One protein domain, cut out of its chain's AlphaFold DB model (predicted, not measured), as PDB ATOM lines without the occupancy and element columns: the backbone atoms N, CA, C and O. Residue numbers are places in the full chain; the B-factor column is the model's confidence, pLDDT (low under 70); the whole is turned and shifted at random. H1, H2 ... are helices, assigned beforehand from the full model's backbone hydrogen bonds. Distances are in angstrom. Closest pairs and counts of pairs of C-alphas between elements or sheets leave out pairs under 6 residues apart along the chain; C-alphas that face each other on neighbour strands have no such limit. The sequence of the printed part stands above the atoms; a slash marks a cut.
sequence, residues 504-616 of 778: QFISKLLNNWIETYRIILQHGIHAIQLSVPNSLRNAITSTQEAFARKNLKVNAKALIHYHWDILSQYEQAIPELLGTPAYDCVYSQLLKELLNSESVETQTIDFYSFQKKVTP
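Overview. This is residues 504 to 616 of the 778 residues of the protein "GT44 domain-containing protein" of Candidatus Fukatsuia symbiotica (UniProt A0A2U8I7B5). The longest helix, H1, runs along an elongated body; at one end of it H2 folds back beside its residues 516 to 523 as a helical hairpin, and near its other end H4 crosses residues 505 to 509 steeply, with H5 set across H4. The short H3 comes just before H4, and a long stretch without a named element, residues 550 to 572, leads from H2 to H3, while residues 593 to 605, of which 593 to 595 belong to H4, stick out. The printed part has 113 residues with five named helices, in the order H1, H2, H3, H4, H5, and no named strand; the class is all helix. The whole is compact, with a radius of gyration of the C-alphas of 15.3 A, and spans 46 by 26 by 23 A.

Along the chain. H1 is residues 504 to 523, 28.4 A from first to last C-alpha, and begins with C-alpha 504 at (70.668, 97.195, 117.657). H2 is residues 533 to 549, 24.4 A long, with C-alpha 533 at (33.617, 88.505, 131.773). H3 is residues 573 to 578, 8.6 A; H4 is residues 580 to 595, 22.4 A. H5 is residues 607 to 614, 10.6 A, and ends with C-alpha 614 at (67.469, 86.967, 103.464).

Arrangement. H1 and H4 touch three other helices each. H1 and H2 form a hairpin at a shallow tilt of 30 degrees, opposite ways; their closest C-alphas, of His 523 and Thr 543, are 6.3 A apart. H1 touches H4 at a steep tilt of 64 degrees, opposite ways, the closest C-alphas being those of Leu 509 and Val 586, 6.0 A. H1 and H3 only just touch, with 3 pairs of C-alphas within 8 A; the closest are those of Trp 513 and Leu 577, 6.6 A. H3 and H4 touch only at the corner by their link, and only just, with 3 such pairs; the closest C-alphas, of Glu 576 and Ala 582, are 6.0 A apart. H4 and H5 touch about perpendicular, at 86 degrees, with the C-alphas of Ser 588 and Phe 607 closest at 5.6 A. H2 is apart from H3, H4 and H5. Each O i to N i+4 pair of H1, H2, H3 and H4 is within hydrogen-bond range; in H5 3 of 4 are.

Size, cuts and confidence. The C-alphas farthest apart, of Ser 531 and Val 614, are 47.0 A from each other. The printed part has no cut. The links from H2 to H3 and from H4 to H5 are long. The mean pLDDT of the printed part is 75.9; 33 residues are under 70, among them residues 527 to 536, 563 to 572 and 597 to 606.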
ATOM      1  N   GLN A 504      71.932  96.501 117.926       88.62
ATOM      2  CA  GLN A 504      70.668  97.195 117.657       88.62
ATOM      3  C   GLN A 504      69.473  96.247 117.782       88.62
ATOM      4  O   GLN A 504      68.429  96.644 118.305       88.62
ATOM      5  N   PHE A 505      69.623  94.998 117.343       92.00
ATOM      6  CA  PHE A 505      68.557  94.004 117.403       92.00
ATOM      7  C   PHE A 505      68.204  93.642 118.837       92.00
ATOM      8  O   PHE A 505      67.045  93.779 119.232       92.00
ATOM      9  N   ILE A 506      69.198  93.260 119.642       92.06
ATOM     10  CA  ILE A 506      68.970  92.925 121.051       92.06
ATOM     11  C   ILE A 506      68.434  94.148 121.805       92.06
ATOM     12  O   ILE A 506      67.473  94.032 122.563       92.06
ATOM     13  N   SER A 507      68.971  95.340 121.535       89.88
ATOM     14  CA  SER A 507      68.471  96.586 122.131       89.88
ATOM     15  C   SER A 507      67.000  96.841 121.786       89.88
ATOM     16  O   SER A 507      66.211  97.210 122.655       89.88
ATOM     17  N   LYS A 508      66.597  96.633 120.525       91.38
ATOM     18  CA  LYS A 508      65.208  96.801 120.078       91.38
ATOM     19  C   LYS A 508      64.283  95.764 120.713       91.38
ATOM     20  O   LYS A 508      63.200  96.135 121.164       91.38
ATOM     21  N   LEU A 509      64.717  94.507 120.795       91.62
ATOM     22  CA  LEU A 509      63.980  93.432 121.459       91.62
ATOM     23  C   LEU A 509      63.721  93.764 122.930       91.62
ATOM     24  O   LEU A 509      62.577  93.740 123.378       91.62
ATOM     25  N   LEU A 510      64.765  94.167 123.653       87.81
ATOM     26  CA  LEU A 510      64.660  94.546 125.059       87.81
ATOM     27  C   LEU A 510      63.767  95.779 125.257       87.81
ATOM     28  O   LEU A 510      62.966  95.809 126.186       87.81
ATOM     29  N   ASN A 511      63.832  96.772 124.366       89.19
ATOM     30  CA  ASN A 511      62.944  97.938 124.415       89.19
ATOM     31  C   ASN A 511      61.473  97.570 124.170       89.19
ATOM     32  O   ASN A 511      60.595  98.057 124.885       89.19
ATOM     33  N   ASN A 512      61.194  96.708 123.188       91.31
ATOM     34  CA  ASN A 512      59.843  96.198 122.940       91.31
ATOM     35  C   ASN A 512      59.302  95.470 124.169       91.31
ATOM     36  O   ASN A 512      58.146  95.649 124.550       91.31
ATOM     37  N   TRP A 513      60.157  94.680 124.808       87.75
ATOM     38  CA  TRP A 513      59.821  93.949 126.012       87.75
ATOM     39  C   TRP A 513      59.546  94.899 127.196       87.75
ATOM     40  O   TRP A 513      58.478  94.812 127.796       87.75
ATOM     41  N   ILE A 514      60.393  95.904 127.453       87.25
ATOM     42  CA  ILE A 514      60.145  96.948 128.474       87.25
ATOM     43  C   ILE A 514      58.796  97.643 128.245       87.25
ATOM     44  O   ILE A 514      58.012  97.831 129.179       87.25
ATOM     45  N   GLU A 515      58.503  98.019 127.000       90.25
ATOM     46  CA  GLU A 515      57.241  98.675 126.658       90.25
ATOM     47  C   GLU A 515      56.043  97.737 126.848       90.25
ATOM     48  O   GLU A 515      54.985  98.168 127.315       90.25
ATOM     49  N   THR A 516      56.222  96.447 126.560       89.62
ATOM     50  CA  THR A 516      55.213  95.414 126.806       89.62
ATOM     51  C   THR A 516      54.883  95.327 128.295       89.62
ATOM     52  O   THR A 516      53.712  95.394 128.667       89.62
ATOM     53  N   TYR A 517      55.897  95.304 129.165       86.38
ATOM     54  CA  TYR A 517      55.720  95.304 130.624       86.38
ATOM     55  C   TYR A 517      55.009  96.549 131.123       86.38
ATOM     56  O   TYR A 517      54.079  96.466 131.929       86.38
ATOM     57  N   ARG A 518      55.398  97.715 130.606       87.56
ATOM     58  CA  ARG A 518      54.748  98.981 130.946       87.56
ATOM     59  C   ARG A 518      53.247  98.930 130.643       87.56
ATOM     60  O   ARG A 518      52.449  99.393 131.454       87.56
ATOM     61  N   ILE A 519      52.858  98.347 129.508       90.75
ATOM     62  CA  ILE A 519      51.453  98.171 129.116       90.75
ATOM     63  C   ILE A 519      50.751  97.140 130.016       90.75
ATOM     64  O   ILE A 519      49.645  97.415 130.488       90.75
ATOM     65  N   ILE A 520      51.386  95.998 130.307       85.12
ATOM     66  CA  ILE A 520      50.853  94.965 131.215       85.12
ATOM     67  C   ILE A 520      50.514  95.557 132.586       85.12
ATOM     68  O   ILE A 520      49.436  95.294 133.130       85.12
ATOM     69  N   LEU A 521      51.424  96.358 133.145       81.50
ATOM     70  CA  LEU A 521      51.247  97.011 134.441       81.50
ATOM     71  C   LEU A 521      50.182  98.111 134.376       81.50
ATOM     72  O   LEU A 521      49.311  98.161 135.239       81.50
ATOM     73  N   GLN A 522      50.203  98.950 133.334       86.12
ATOM     74  CA  GLN A 522      49.243 100.046 133.154       86.12
ATOM     75  C   GLN A 522      47.794  99.550 133.046       86.12
ATOM     76  O   GLN A 522      46.888 100.185 133.580       86.12
ATOM     77  N   HIS A 523      47.570  98.440 132.340       83.69
ATOM     78  CA  HIS A 523      46.233  97.880 132.122       83.69
ATOM     79  C   HIS A 523      45.853  96.803 133.151       83.69
ATOM     80  O   HIS A 523      44.721  96.322 133.140       83.69
ATOM     81  N   GLY A 524      46.777  96.414 134.037       76.44
ATOM     82  CA  GLY A 524      46.532  95.450 135.110       76.44
ATOM     83  C   GLY A 524      46.194  94.032 134.640       76.44
ATOM     84  O   GLY A 524      45.673  93.261 135.440       76.44
ATOM     85  N   ILE A 525      46.481  93.673 133.379       75.31
ATOM     86  CA  ILE A 525      46.008  92.424 132.747       75.31
ATOM     87  C   ILE A 525      46.487  91.150 133.463       75.31
ATOM     88  O   ILE A 525      45.773  90.152 133.515       75.31
ATOM     89  N   HIS A 526      47.652  91.223 134.105       71.56
ATOM     90  CA  HIS A 526      48.264  90.138 134.869       71.56
ATOM     91  C   HIS A 526      47.527  89.796 136.179       71.56
ATOM     92  O   HIS A 526      47.704  88.699 136.700       71.56
ATOM     93  N   ALA A 527      46.706  90.711 136.708       64.06
ATOM     94  CA  ALA A 527      46.017  90.582 137.996       64.06
ATOM     95  C   ALA A 527      44.479  90.618 137.868       64.06
ATOM     96  O   ALA A 527      43.769  90.817 138.859       64.06
ATOM     97  N   ILE A 528      43.944  90.453 136.652       65.69
ATOM     98  CA  ILE A 528      42.498  90.514 136.413       65.69
ATOM     99  C   ILE A 528      41.802  89.290 136.994       65.69
ATOM    100  O   ILE A 528      42.147  88.147 136.711       65.69
ATOM    101  N   GLN A 529      40.739  89.538 137.757       60.16
ATOM    102  CA  GLN A 529      39.857  88.478 138.225       60.16
ATOM    103  C   GLN A 529      39.011  87.933 137.063       60.16
ATOM    104  O   GLN A 529      38.156  88.630 136.517       60.16
ATOM    105  N   LEU A 530      39.195  86.650 136.734       56.19
ATOM    106  CA  LEU A 530      38.448  85.922 135.692       56.19
ATOM    107  C   LEU A 530      36.941  85.755 135.975       56.19
ATOM    108  O   LEU A 530      36.210  85.193 135.150       56.19
ATOM    109  N   SER A 531      36.469  86.190 137.145       49.44
ATOM    110  CA  SER A 531      35.072  86.085 137.564       49.44
ATOM    111  C   SER A 531      34.152  87.080 136.852       49.44
ATOM    112  O   SER A 531      32.963  86.808 136.789       49.44
ATOM    113  N   VAL A 532      34.656  88.175 136.260       54.69
ATOM    114  CA  VAL A 532      33.829  89.208 135.599       54.69
ATOM    115  C   VAL A 532      34.129  89.266 134.082       54.69
ATOM    116  O   VAL A 532      35.073  89.934 133.662       54.69
ATOM    117  N   PRO A 533      33.327  88.614 133.210       56.22
ATOM    118  CA  PRO A 533      33.617  88.505 131.773       56.22
ATOM    119  C   PRO A 533      33.734  89.846 131.033       56.22
ATOM    120  O   PRO A 533      34.553  89.984 130.125       56.22
ATOM    121  N   ASN A 534      32.941  90.850 131.427       59.84
ATOM    122  CA  ASN A 534      32.937  92.156 130.763       59.84
ATOM    123  C   ASN A 534      34.187  92.990 131.082       59.84
ATOM    124  O   ASN A 534      34.703  93.661 130.192       59.84
ATOM    125  N   SER A 535      34.711  92.939 132.313       65.75
ATOM    126  CA  SER A 535      35.951  93.650 132.656       65.75
ATOM    127  C   SER A 535      37.164  92.990 132.004       65.75
ATOM    128  O   SER A 535      38.026  93.697 131.489       65.75
ATOM    129  N   LEU A 536      37.187  91.655 131.942       69.44
ATOM    130  CA  LEU A 536      38.227  90.897 131.250       69.44
ATOM    131  C   LEU A 536      38.261  91.228 129.754       69.44
ATOM    132  O   LEU A 536      39.316  91.572 129.228       69.44
ATOM    133  N   ARG A 537      37.107  91.188 129.075       72.81
ATOM    134  CA  ARG A 537      37.011  91.539 127.650       72.81
ATOM    135  C   ARG A 537      37.484  92.968 127.392       72.81
ATOM    136  O   ARG A 537      38.284  93.182 126.490       72.81
ATOM    137  N   ASN A 538      37.030  93.928 128.199       78.00
ATOM    138  CA  ASN A 538      37.426  95.328 128.047       78.00
ATOM    139  C   ASN A 538      38.929  95.526 128.260       78.00
ATOM    140  O   ASN A 538      39.562  96.259 127.502       78.00
ATOM    141  N   ALA A 539      39.509  94.854 129.256       79.88
ATOM    142  CA  ALA A 539      40.937  94.927 129.504       79.88
ATOM    143  C   ALA A 539      41.741  94.341 128.341       79.88
ATOM    144  O   ALA A 539      42.578  95.057 127.805       79.88
ATOM    145  N   ILE A 540      41.420  93.121 127.886       83.06
ATOM    146  CA  ILE A 540      42.065  92.485 126.723       83.06
ATOM    147  C   ILE A 540      42.024  93.420 125.515       83.06
ATOM    148  O   ILE A 540      43.069  93.696 124.933       83.06
ATOM    149  N   THR A 541      40.848  93.952 125.164       85.88
ATOM    150  CA  THR A 541      40.705  94.867 124.023       85.88
ATOM    151  C   THR A 541      41.568  96.115 124.203       85.88
ATOM    152  O   THR A 541      42.357  96.450 123.323       85.88
ATOM    153  N   SER A 542      41.493  96.771 125.365       88.38
ATOM    154  CA  SER A 542      42.267  97.992 125.634       88.38
ATOM    155  C   SER A 542      43.783  97.761 125.611       88.38
ATOM    156  O   SER A 542      44.537  98.614 125.140       88.38
ATOM    157  N   THR A 543      44.233  96.603 126.099       90.44
ATOM    158  CA  THR A 543      45.635  96.183 126.109       90.44
ATOM    159  C   THR A 543      46.106  95.853 124.696       90.44
ATOM    160  O   THR A 543      47.167  96.319 124.285       90.44
ATOM    161  N   GLN A 544      45.294  95.139 123.912       91.19
ATOM    162  CA  GLN A 544      45.596  94.825 122.516       91.19
ATOM    163  C   GLN A 544      45.735  96.098 121.669       91.19
ATOM    164  O   GLN A 544      46.670  96.228 120.878       91.19
ATOM    165  N   GLU A 545      44.851  97.076 121.873       91.69
ATOM    166  CA  GLU A 545      44.942  98.390 121.230       91.69
ATOM    167  C   GLU A 545      46.196  99.168 121.651       91.69
ATOM    168  O   GLU A 545      46.757  99.921 120.851       91.69
ATOM    169  N   ALA A 546      46.634  99.032 122.906       93.38
ATOM    170  CA  ALA A 546      47.860  99.660 123.391       93.38
ATOM    171  C   ALA A 546      49.109  99.043 122.738       93.38
ATOM    172  O   ALA A 546      50.000  99.789 122.326       93.38
ATOM    173  N   PHE A 547      49.147  97.716 122.565       92.12
ATOM    174  CA  PHE A 547      50.214  97.039 121.818       92.12
ATOM    175  C   PHE A 547      50.249  97.469 120.353       92.12
ATOM    176  O   PHE A 547      51.305  97.868 119.859       92.12
ATOM    177  N   ALA A 548      49.092  97.489 119.684       89.38
ATOM    178  CA  ALA A 548      48.992  97.910 118.288       89.38
ATOM    179  C   ALA A 548      49.509  99.345 118.083       89.38
ATOM    180  O   ALA A 548      50.314  99.591 117.186       89.38
ATOM    181  N   ARG A 549      49.145 100.282 118.973       90.44
ATOM    182  CA  ARG A 549      49.642 101.673 118.954       90.44
ATOM    183  C   ARG A 549      51.160 101.791 119.098       90.44
ATOM    184  O   ARG A 549      51.734 102.790 118.672       90.44
ATOM    185  N   LYS A 550      51.807 100.800 119.710       90.00
ATOM    186  CA  LYS A 550      53.262 100.736 119.892       90.00
ATOM    187  C   LYS A 550      53.958  99.841 118.868       90.00
ATOM    188  O   LYS A 550      55.159  99.626 118.987       90.00
ATOM    189  N   ASN A 551      53.240  99.376 117.843       86.50
ATOM    190  CA  ASN A 551      53.742  98.437 116.838       86.50
ATOM    191  C   ASN A 551      54.312  97.144 117.453       86.50
ATOM    192  O   ASN A 551      55.278  96.584 116.931       86.50
ATOM    193  N   LEU A 552      53.721  96.692 118.561       88.44
ATOM    194  CA  LEU A 552      54.046  95.428 119.218       88.44
ATOM    195  C   LEU A 552      53.081  94.346 118.723       88.44
ATOM    196  O   LEU A 552      51.866  94.556 118.697       88.44
ATOM    197  N   LYS A 553      53.623  93.192 118.327       84.94
ATOM    198  CA  LYS A 553      52.846  92.003 117.956       84.94
ATOM    199  C   LYS A 553      52.792  91.055 119.151       84.94
ATOM    200  O   LYS A 553      53.579  90.125 119.218       84.94
ATOM    201  N   VAL A 554      51.920  91.371 120.102       85.75
ATOM    202  CA  VAL A 554      51.733  90.597 121.335       85.75
ATOM    203  C   VAL A 554      50.245  90.319 121.507       85.75
ATOM    204  O   VAL A 554      49.435  91.252 121.404       85.75
ATOM    205  N   ASN A 555      49.873  89.068 121.764       84.06
ATOM    206  CA  ASN A 555      48.498  88.703 122.087       84.06
ATOM    207  C   ASN A 555      48.179  89.027 123.552       84.06
ATOM    208  O   ASN A 555      48.677  88.394 124.480       84.06
ATOM    209  N   ALA A 556      47.288  89.993 123.780       83.50
ATOM    210  CA  ALA A 556      46.874  90.381 125.125       83.50
ATOM    211  C   ALA A 556      46.221  89.228 125.909       83.50
ATOM    212  O   ALA A 556      46.317  89.203 127.136       83.50
ATOM    213  N   LYS A 557      45.583  88.260 125.235       78.50
ATOM    214  CA  LYS A 557      44.989  87.090 125.902       78.50
ATOM    215  C   LYS A 557      46.044  86.173 126.517       78.50
ATOM    216  O   LYS A 557      45.818  85.683 127.619       78.50
ATOM    217  N   ALA A 558      47.184  85.992 125.850       74.75
ATOM    218  CA  ALA A 558      48.289  85.176 126.354       74.75
ATOM    219  C   ALA A 558      48.886  85.742 127.651       74.75
ATOM    220  O   ALA A 558      49.428  85.010 128.466       74.75
ATOM    221  N   LEU A 559      48.750  87.052 127.882       78.06
ATOM    222  CA  LEU A 559      49.325  87.731 129.045       78.06
ATOM    223  C   LEU A 559      48.453  87.667 130.309       78.06
ATOM    224  O   LEU A 559      48.825  88.204 131.361       78.06
ATOM    225  N   ILE A 560      47.287  87.030 130.232       73.44
ATOM    226  CA  ILE A 560      46.479  86.745 131.414       73.44
ATOM    227  C   ILE A 560      47.266  85.749 132.264       73.44
ATOM    228  O   ILE A 560      47.608  84.671 131.794       73.44
ATOM    229  N   HIS A 561      47.549  86.106 133.520       69.69
ATOM    230  CA  HIS A 561      48.336  85.267 134.432       69.69
ATOM    231  C   HIS A 561      49.772  84.961 133.950       69.69
ATOM    232  O   HIS A 561      50.357  83.973 134.379       69.69
ATOM    233  N   TYR A 562      50.368  85.829 133.119       74.19
ATOM    234  CA  TYR A 562      51.631  85.566 132.405       74.19
ATOM    235  C   TYR A 562      52.832  85.141 133.270       74.19
ATOM    236  O   TYR A 562      53.730  84.458 132.792       74.19
ATOM    237  N   HIS A 563      52.869  85.529 134.549       69.38
ATOM    238  CA  HIS A 563      53.910  85.084 135.485       69.38
ATOM    239  C   HIS A 563      53.879  83.578 135.760       69.38
ATOM    240  O   HIS A 563      54.735  83.063 136.482       69.38
ATOM    241  N   TRP A 564      52.857  82.895 135.254       68.94
ATOM    242  CA  TRP A 564      52.633  81.489 135.454       68.94
ATOM    243  C   TRP A 564      51.871  80.890 134.274       68.94
ATOM    244  O   TRP A 564      50.655  80.734 134.330       68.94
ATOM    245  N   ASP A 565      52.588  80.501 133.221       58.47
ATOM    246  CA  ASP A 565      51.984  79.958 131.992       58.47
ATOM    247  C   ASP A 565      51.050  78.763 132.240       58.47
ATOM    248  O   ASP A 565      50.047  78.603 131.556       58.47
ATOM    249  N   ILE A 566      51.308  77.964 133.280       53.41
ATOM    250  CA  ILE A 566      50.447  76.838 133.692       53.41
ATOM    251  C   ILE A 566      49.055  77.315 134.152       53.41
ATOM    252  O   ILE A 566      48.108  76.532 134.166       53.41
ATOM    253  N   LEU A 567      48.938  78.581 134.570       54.81
ATOM    254  CA  LEU A 567      47.682  79.222 134.946       54.81
ATOM    255  C   LEU A 567      47.000  79.948 133.766       54.81
ATOM    256  O   LEU A 567      45.912  80.521 133.948       54.81
ATOM    257  N   SER A 568      47.598  79.925 132.575       54.06
ATOM    258  CA  SER A 568      46.950  80.385 131.352       54.06
ATOM    259  C   SER A 568      46.076  79.265 130.787       54.06
ATOM    260  O   SER A 568      46.530  78.143 130.587       54.06
ATOM    261  N   GLN A 569      44.798  79.565 130.556       48.03
ATOM    262  CA  GLN A 569      43.826  78.630 129.971       48.03
ATOM    263  C   GLN A 569      43.811  78.673 128.435       48.03
ATOM    264  O   GLN A 569      43.056  77.928 127.822       48.03
ATOM    265  N   TYR A 570      44.580  79.580 127.822       46.41
ATOM    266  CA  TYR A 570      44.426  79.929 126.408       46.41
ATOM    267  C   TYR A 570      45.740  79.796 125.631       46.41
ATOM    268  O   TYR A 570      45.819  79.003 124.702       46.41
ATOM    269  N   GLU A 571      46.764  80.572 126.003       51.81
ATOM    270  CA  GLU A 571      48.047  80.669 125.288       51.81
ATOM    271  C   GLU A 571      49.191  80.918 126.285       51.81
ATOM    272  O   GLU A 571      48.998  81.625 127.278       51.81
ATOM    273  N   GLN A 572      50.378  80.352 126.042       65.94
ATOM    274  CA  GLN A 572      51.563  80.616 126.867       65.94
ATOM    275  C   GLN A 572      52.056  82.048 126.623       65.94
ATOM    276  O   GLN A 572      52.167  82.486 125.478       65.94
ATOM    277  N   ALA A 573      52.391  82.781 127.681       71.94
ATOM    278  CA  ALA A 573      52.862  84.156 127.558       71.94
ATOM    279  C   ALA A 573      54.318  84.242 127.093       71.94
ATOM    280  O   ALA A 573      54.711  85.215 126.449       71.94
ATOM    281  N   ILE A 574      55.139  83.245 127.434       75.19
ATOM    282  CA  ILE A 574      56.565  83.238 127.099       75.19
ATOM    283  C   ILE A 574      56.833  83.333 125.591       75.19
ATOM    284  O   ILE A 574      57.638  84.193 125.215       75.19
ATOM    285  N   PRO A 575      56.169  82.544 124.722       73.75
ATOM    286  CA  PRO A 575      56.301  82.691 123.276       73.75
ATOM    287  C   PRO A 575      56.054  84.120 122.771       73.75
ATOM    288  O   PRO A 575      56.789  84.609 121.917       73.75
ATOM    289  N   GLU A 576      55.077  84.819 123.347       79.75
ATOM    290  CA  GLU A 576      54.727  86.191 122.963       79.75
ATOM    291  C   GLU A 576      55.739  87.233 123.466       79.75
ATOM    292  O   GLU A 576      55.991  88.237 122.800       79.75
ATOM    293  N   LEU A 577      56.326  87.016 124.648       79.94
ATOM    294  CA  LEU A 577      57.238  87.973 125.283       79.94
ATOM    295  C   LEU A 577      58.683  87.844 124.796       79.94
ATOM    296  O   LEU A 577      59.353  88.855 124.584       79.94
ATOM    297  N   LEU A 578      59.183  86.612 124.689       81.19
ATOM    298  CA  LEU A 578      60.589  86.298 124.405       81.19
ATOM    299  C   LEU A 578      60.742  85.098 123.457       81.19
ATOM    300  O   LEU A 578      61.849  84.599 123.291       81.19
ATOM    301  N   GLY A 579      59.658  84.620 122.842       81.31
ATOM    302  CA  GLY A 579      59.698  83.581 121.816       81.31
ATOM    303  C   GLY A 579      59.878  84.130 120.405       81.31
ATOM    304  O   GLY A 579      60.010  85.332 120.180       81.31
ATOM    305  N   THR A 580      59.836  83.231 119.427       82.00
ATOM    306  CA  THR A 580      60.016  83.524 117.997       82.00
ATOM    307  C   THR A 580      59.164  84.700 117.489       82.00
ATOM    308  O   THR A 580      59.740  85.580 116.844       82.00
ATOM    309  N   PRO A 581      57.865  84.835 117.850       82.56
ATOM    310  CA  PRO A 581      57.061  86.003 117.473       82.56
ATOM    311  C   PRO A 581      57.674  87.357 117.871       82.56
ATOM    312  O   PRO A 581      57.637  88.311 117.086       82.56
ATOM    313  N   ALA A 582      58.286  87.450 119.056       85.75
ATOM    314  CA  ALA A 582      58.927  88.676 119.531       85.75
ATOM    315  C   ALA A 582      60.161  89.034 118.684       85.75
ATOM    316  O   ALA A 582      60.350  90.197 118.308       85.75
ATOM    317  N   TYR A 583      60.966  88.036 118.314       88.19
ATOM    318  CA  TYR A 583      62.151  88.223 117.474       88.19
ATOM    319  C   TYR A 583      61.762  88.576 116.031       88.19
ATOM    320  O   TYR A 583      62.335  89.493 115.439       88.19
ATOM    321  N   ASP A 584      60.731  87.933 115.485       84.94
ATOM    322  CA  ASP A 584      60.180  88.242 114.158       84.94
ATOM    323  C   ASP A 584      59.602  89.656 114.088       84.94
ATOM    324  O   ASP A 584      59.723  90.357 113.071       84.94
ATOM    325  N   CYS A 585      58.993  90.109 115.186       86.06
ATOM    326  CA  CYS A 585      58.534  91.481 115.331       86.06
ATOM    327  C   CYS A 585      59.709  92.466 115.240       86.06
ATOM    328  O   CYS A 585      59.609  93.455 114.512       86.06
ATOM    329  N   VAL A 586      60.835  92.184 115.904       90.00
ATOM    330  CA  VAL A 586      62.041  93.031 115.844       90.00
ATOM    331  C   VAL A 586      62.642  93.053 114.443       90.00
ATOM    332  O   VAL A 586      62.881  94.139 113.917       90.00
ATOM    333  N   TYR A 587      62.799  91.898 113.788       88.31
ATOM    334  CA  TYR A 587      63.233  91.847 112.386       88.31
ATOM    335  C   TYR A 587      62.350  92.717 111.489       88.31
ATOM    336  O   TYR A 587      62.847  93.522 110.701       88.31
ATOM    337  N   SER A 588      61.030  92.594 111.644       85.94
ATOM    338  CA  SER A 588      60.059  93.378 110.878       85.94
ATOM    339  C   SER A 588      60.193  94.881 111.139       85.94
ATOM    340  O   SER A 588      60.080  95.677 110.209       85.94
ATOM    341  N   GLN A 589      60.416  95.291 112.390       87.88
ATOM    342  CA  GLN A 589      60.599  96.698 112.758       87.88
ATOM    343  C   GLN A 589      61.898  97.269 112.181       87.88
ATOM    344  O   GLN A 589      61.859  98.325 111.557       87.88
ATOM    345  N   LEU A 590      63.016  96.552 112.311       89.44
ATOM    346  CA  LEU A 590      64.308  96.978 111.764       89.44
ATOM    347  C   LEU A 590      64.278  97.055 110.235       89.44
ATOM    348  O   LEU A 590      64.766  98.016 109.655       89.44
ATOM    349  N   LEU A 591      63.630  96.099 109.562       87.94
ATOM    350  CA  LEU A 591      63.432  96.168 108.112       87.94
ATOM    351  C   LEU A 591      62.595  97.386 107.701       87.94
ATOM    352  O   LEU A 591      62.931  98.056 106.725       87.94
ATOM    353  N   LYS A 592      61.520  97.702 108.433       85.75
ATOM    354  CA  LYS A 592      60.708  98.905 108.174       85.75
ATOM    355  C   LYS A 592      61.519 100.188 108.349       85.75
ATOM    356  O   LYS A 592      61.413 101.077 107.502       85.75
ATOM    357  N   GLU A 593      62.329 100.261 109.406       87.81
ATOM    358  CA  GLU A 593      63.248 101.376 109.672       87.81
ATOM    359  C   GLU A 593      64.278 101.514 108.545       87.81
ATOM    360  O   GLU A 593      64.423 102.593 107.977       87.81
ATOM    361  N   LEU A 594      64.913 100.413 108.127       87.44
ATOM    362  CA  LEU A 594      65.864 100.398 107.014       87.44
ATOM    363  C   LEU A 594      65.253 100.938 105.714       87.44
ATOM    364  O   LEU A 594      65.917 101.631 104.939       87.44
ATOM    365  N   LEU A 595      64.000 100.578 105.440       84.56
ATOM    366  CA  LEU A 595      63.320 100.867 104.180       84.56
ATOM    367  C   LEU A 595      62.645 102.244 104.144       84.56
ATOM    368  O   LEU A 595      62.155 102.626 103.076       84.56
ATOM    369  N   ASN A 596      62.639 102.994 105.256       74.69
ATOM    370  CA  ASN A 596      61.943 104.280 105.403       74.69
ATOM    371  C   ASN A 596      60.480 104.213 104.915       74.69
ATOM    372  O   ASN A 596      59.992 105.123 104.241       74.69
ATOM    373  N   SER A 597      59.789 103.094 105.154       62.34
ATOM    374  CA  SER A 597      58.409 102.923 104.694       62.34
ATOM    375  C   SER A 597      57.427 103.435 105.749       62.34
ATOM    376  O   SER A 597      57.116 102.714 106.694       62.34
ATOM    377  N   GLU A 598      56.926 104.660 105.576       47.97
ATOM    378  CA  GLU A 598      55.909 105.264 106.458       47.97
ATOM    379  C   GLU A 598      54.485 104.706 106.242       47.97
ATOM    380  O   GLU A 598      53.594 104.970 107.046       47.97
ATOM    381  N   SER A 599      54.233 103.905 105.198       43.25
ATOM    382  CA  SER A 599      52.883 103.410 104.903       43.25
ATOM    383  C   SER A 599      52.574 102.049 105.535       43.25
ATOM    384  O   SER A 599      53.017 100.981 105.096       43.25
ATOM    385  N   VAL A 600      51.738 102.123 106.567       43.78
ATOM    386  CA  VAL A 600      50.815 101.073 107.003       43.78
ATOM    387  C   VAL A 600      49.849 100.764 105.834       43.78
ATOM    388  O   VAL A 600      49.501 101.652 105.062       43.78
ATOM    389  N   GLU A 601      49.461  99.494 105.683       37.09
ATOM    390  CA  GLU A 601      48.280  98.995 104.938       37.09
ATOM    391  C   GLU A 601      48.310  98.568 103.453       37.09
ATOM    392  O   GLU A 601      47.363  97.896 103.056       37.09
ATOM    393  N   THR A 602      49.337  98.785 102.621       36.75
ATOM    394  CA  THR A 602      49.262  98.307 101.203       36.75
ATOM    395  C   THR A 602      50.510  97.611 100.656       36.75
ATOM    396  O   THR A 602      50.776  97.631  99.454       36.75
ATOM    397  N   GLN A 603      51.291  96.943 101.508       47.38
ATOM    398  CA  GLN A 603      52.426  96.145 101.034       47.38
ATOM    399  C   GLN A 603      52.020  94.677 100.871       47.38
ATOM    400  O   GLN A 603      51.795  93.972 101.844       47.38
ATOM    401  N   THR A 604      51.957  94.214  99.622       42.34
ATOM    402  CA  THR A 604      51.664  92.825  99.220       42.34
ATOM    403  C   THR A 604      52.739  91.807  99.625       42.34
ATOM    404  O   THR A 604      52.588  90.623  99.342       42.34
ATOM    405  N   ILE A 605      53.826  92.248 100.269       52.81
ATOM    406  CA  ILE A 605      54.911  91.388 100.741       52.81
ATOM    407  C   ILE A 605      54.937  91.434 102.258       52.81
ATOM    408  O   ILE A 605      55.142  92.484 102.865       52.81
ATOM    409  N   ASP A 606      54.757  90.261 102.841       67.69
ATOM    410  CA  ASP A 606      54.950  90.007 104.253       67.69
ATOM    411  C   ASP A 606      56.446  90.141 104.616       67.69
ATOM    412  O   ASP A 606      57.301  89.428 104.086       67.69
ATOM    413  N   PHE A 607      56.772  91.090 105.505       72.94
ATOM    414  CA  PHE A 607      58.138  91.321 106.002       72.94
ATOM    415  C   PHE A 607      58.760  90.057 106.598       72.94
ATOM    416  O   PHE A 607      59.971  89.876 106.499       72.94
ATOM    417  N   TYR A 608      57.934  89.182 107.170       69.75
ATOM    418  CA  TYR A 608      58.364  87.897 107.705       69.75
ATOM    419  C   TYR A 608      58.828  86.953 106.588       69.75
ATOM    420  O   TYR A 608      59.947  86.445 106.617       69.75
ATOM    421  N   SER A 609      58.033  86.818 105.526       73.75
ATOM    422  CA  SER A 609      58.419  86.066 104.328       73.75
ATOM    423  C   SER A 609      59.704  86.592 103.674       73.75
ATOM    424  O   SER A 609      60.505  85.803 103.175       73.75
ATOM    425  N   PHE A 610      59.929  87.912 103.666       80.19
ATOM    426  CA  PHE A 610      61.191  88.483 103.180       80.19
ATOM    427  C   PHE A 610      62.359  88.162 104.117       80.19
ATOM    428  O   PHE A 610      63.396  87.704 103.641       80.19
ATOM    429  N   GLN A 611      62.184  88.345 105.430       77.00
ATOM    430  CA  GLN A 611      63.200  88.029 106.435       77.00
ATOM    431  C   GLN A 611      63.684  86.583 106.292       77.00
ATOM    432  O   GLN A 611      64.877  86.387 106.074       77.00
ATOM    433  N   LYS A 612      62.780  85.597 106.263       76.88
ATOM    434  CA  LYS A 612      63.147  84.179 106.093       76.88
ATOM    435  C   LYS A 612      63.973  83.878 104.841       76.88
ATOM    436  O   LYS A 612      64.736  82.918 104.839       76.88
ATOM    437  N   LYS A 613      63.842  84.671 103.772       79.00
ATOM    438  CA  LYS A 613      64.652  84.507 102.553       79.00
ATOM    439  C   LYS A 613      66.058  85.091 102.680       79.00
ATOM    440  O   LYS A 613      66.967  84.609 102.011       79.00
ATOM    441  N   VAL A 614      66.225  86.171 103.449       77.06
ATOM    442  CA  VAL A 614      67.469  86.967 103.464       77.06
ATOM    443  C   VAL A 614      68.304  86.783 104.725       77.06
ATOM    444  O   VAL A 614      69.497  87.080 104.702       77.06
ATOM    445  N   THR A 615      67.729  86.291 105.817       72.38
ATOM    446  CA  THR A 615      68.484  85.880 107.003       72.38
ATOM    447  C   THR A 615      68.737  84.379 106.917       72.38
ATOM    448  O   THR A 615      67.767  83.620 106.936       72.38
ATOM    449  N   PRO A 616      69.996  83.928 106.786       64.94
ATOM    450  CA  PRO A 616      70.283  82.504 106.783       64.94
ATOM    451  C   PRO A 616      69.884  81.913 108.136       64.94
ATOM    452  O   PRO A 616      70.383  82.353 109.170       64.94
TER     453      PRO A 616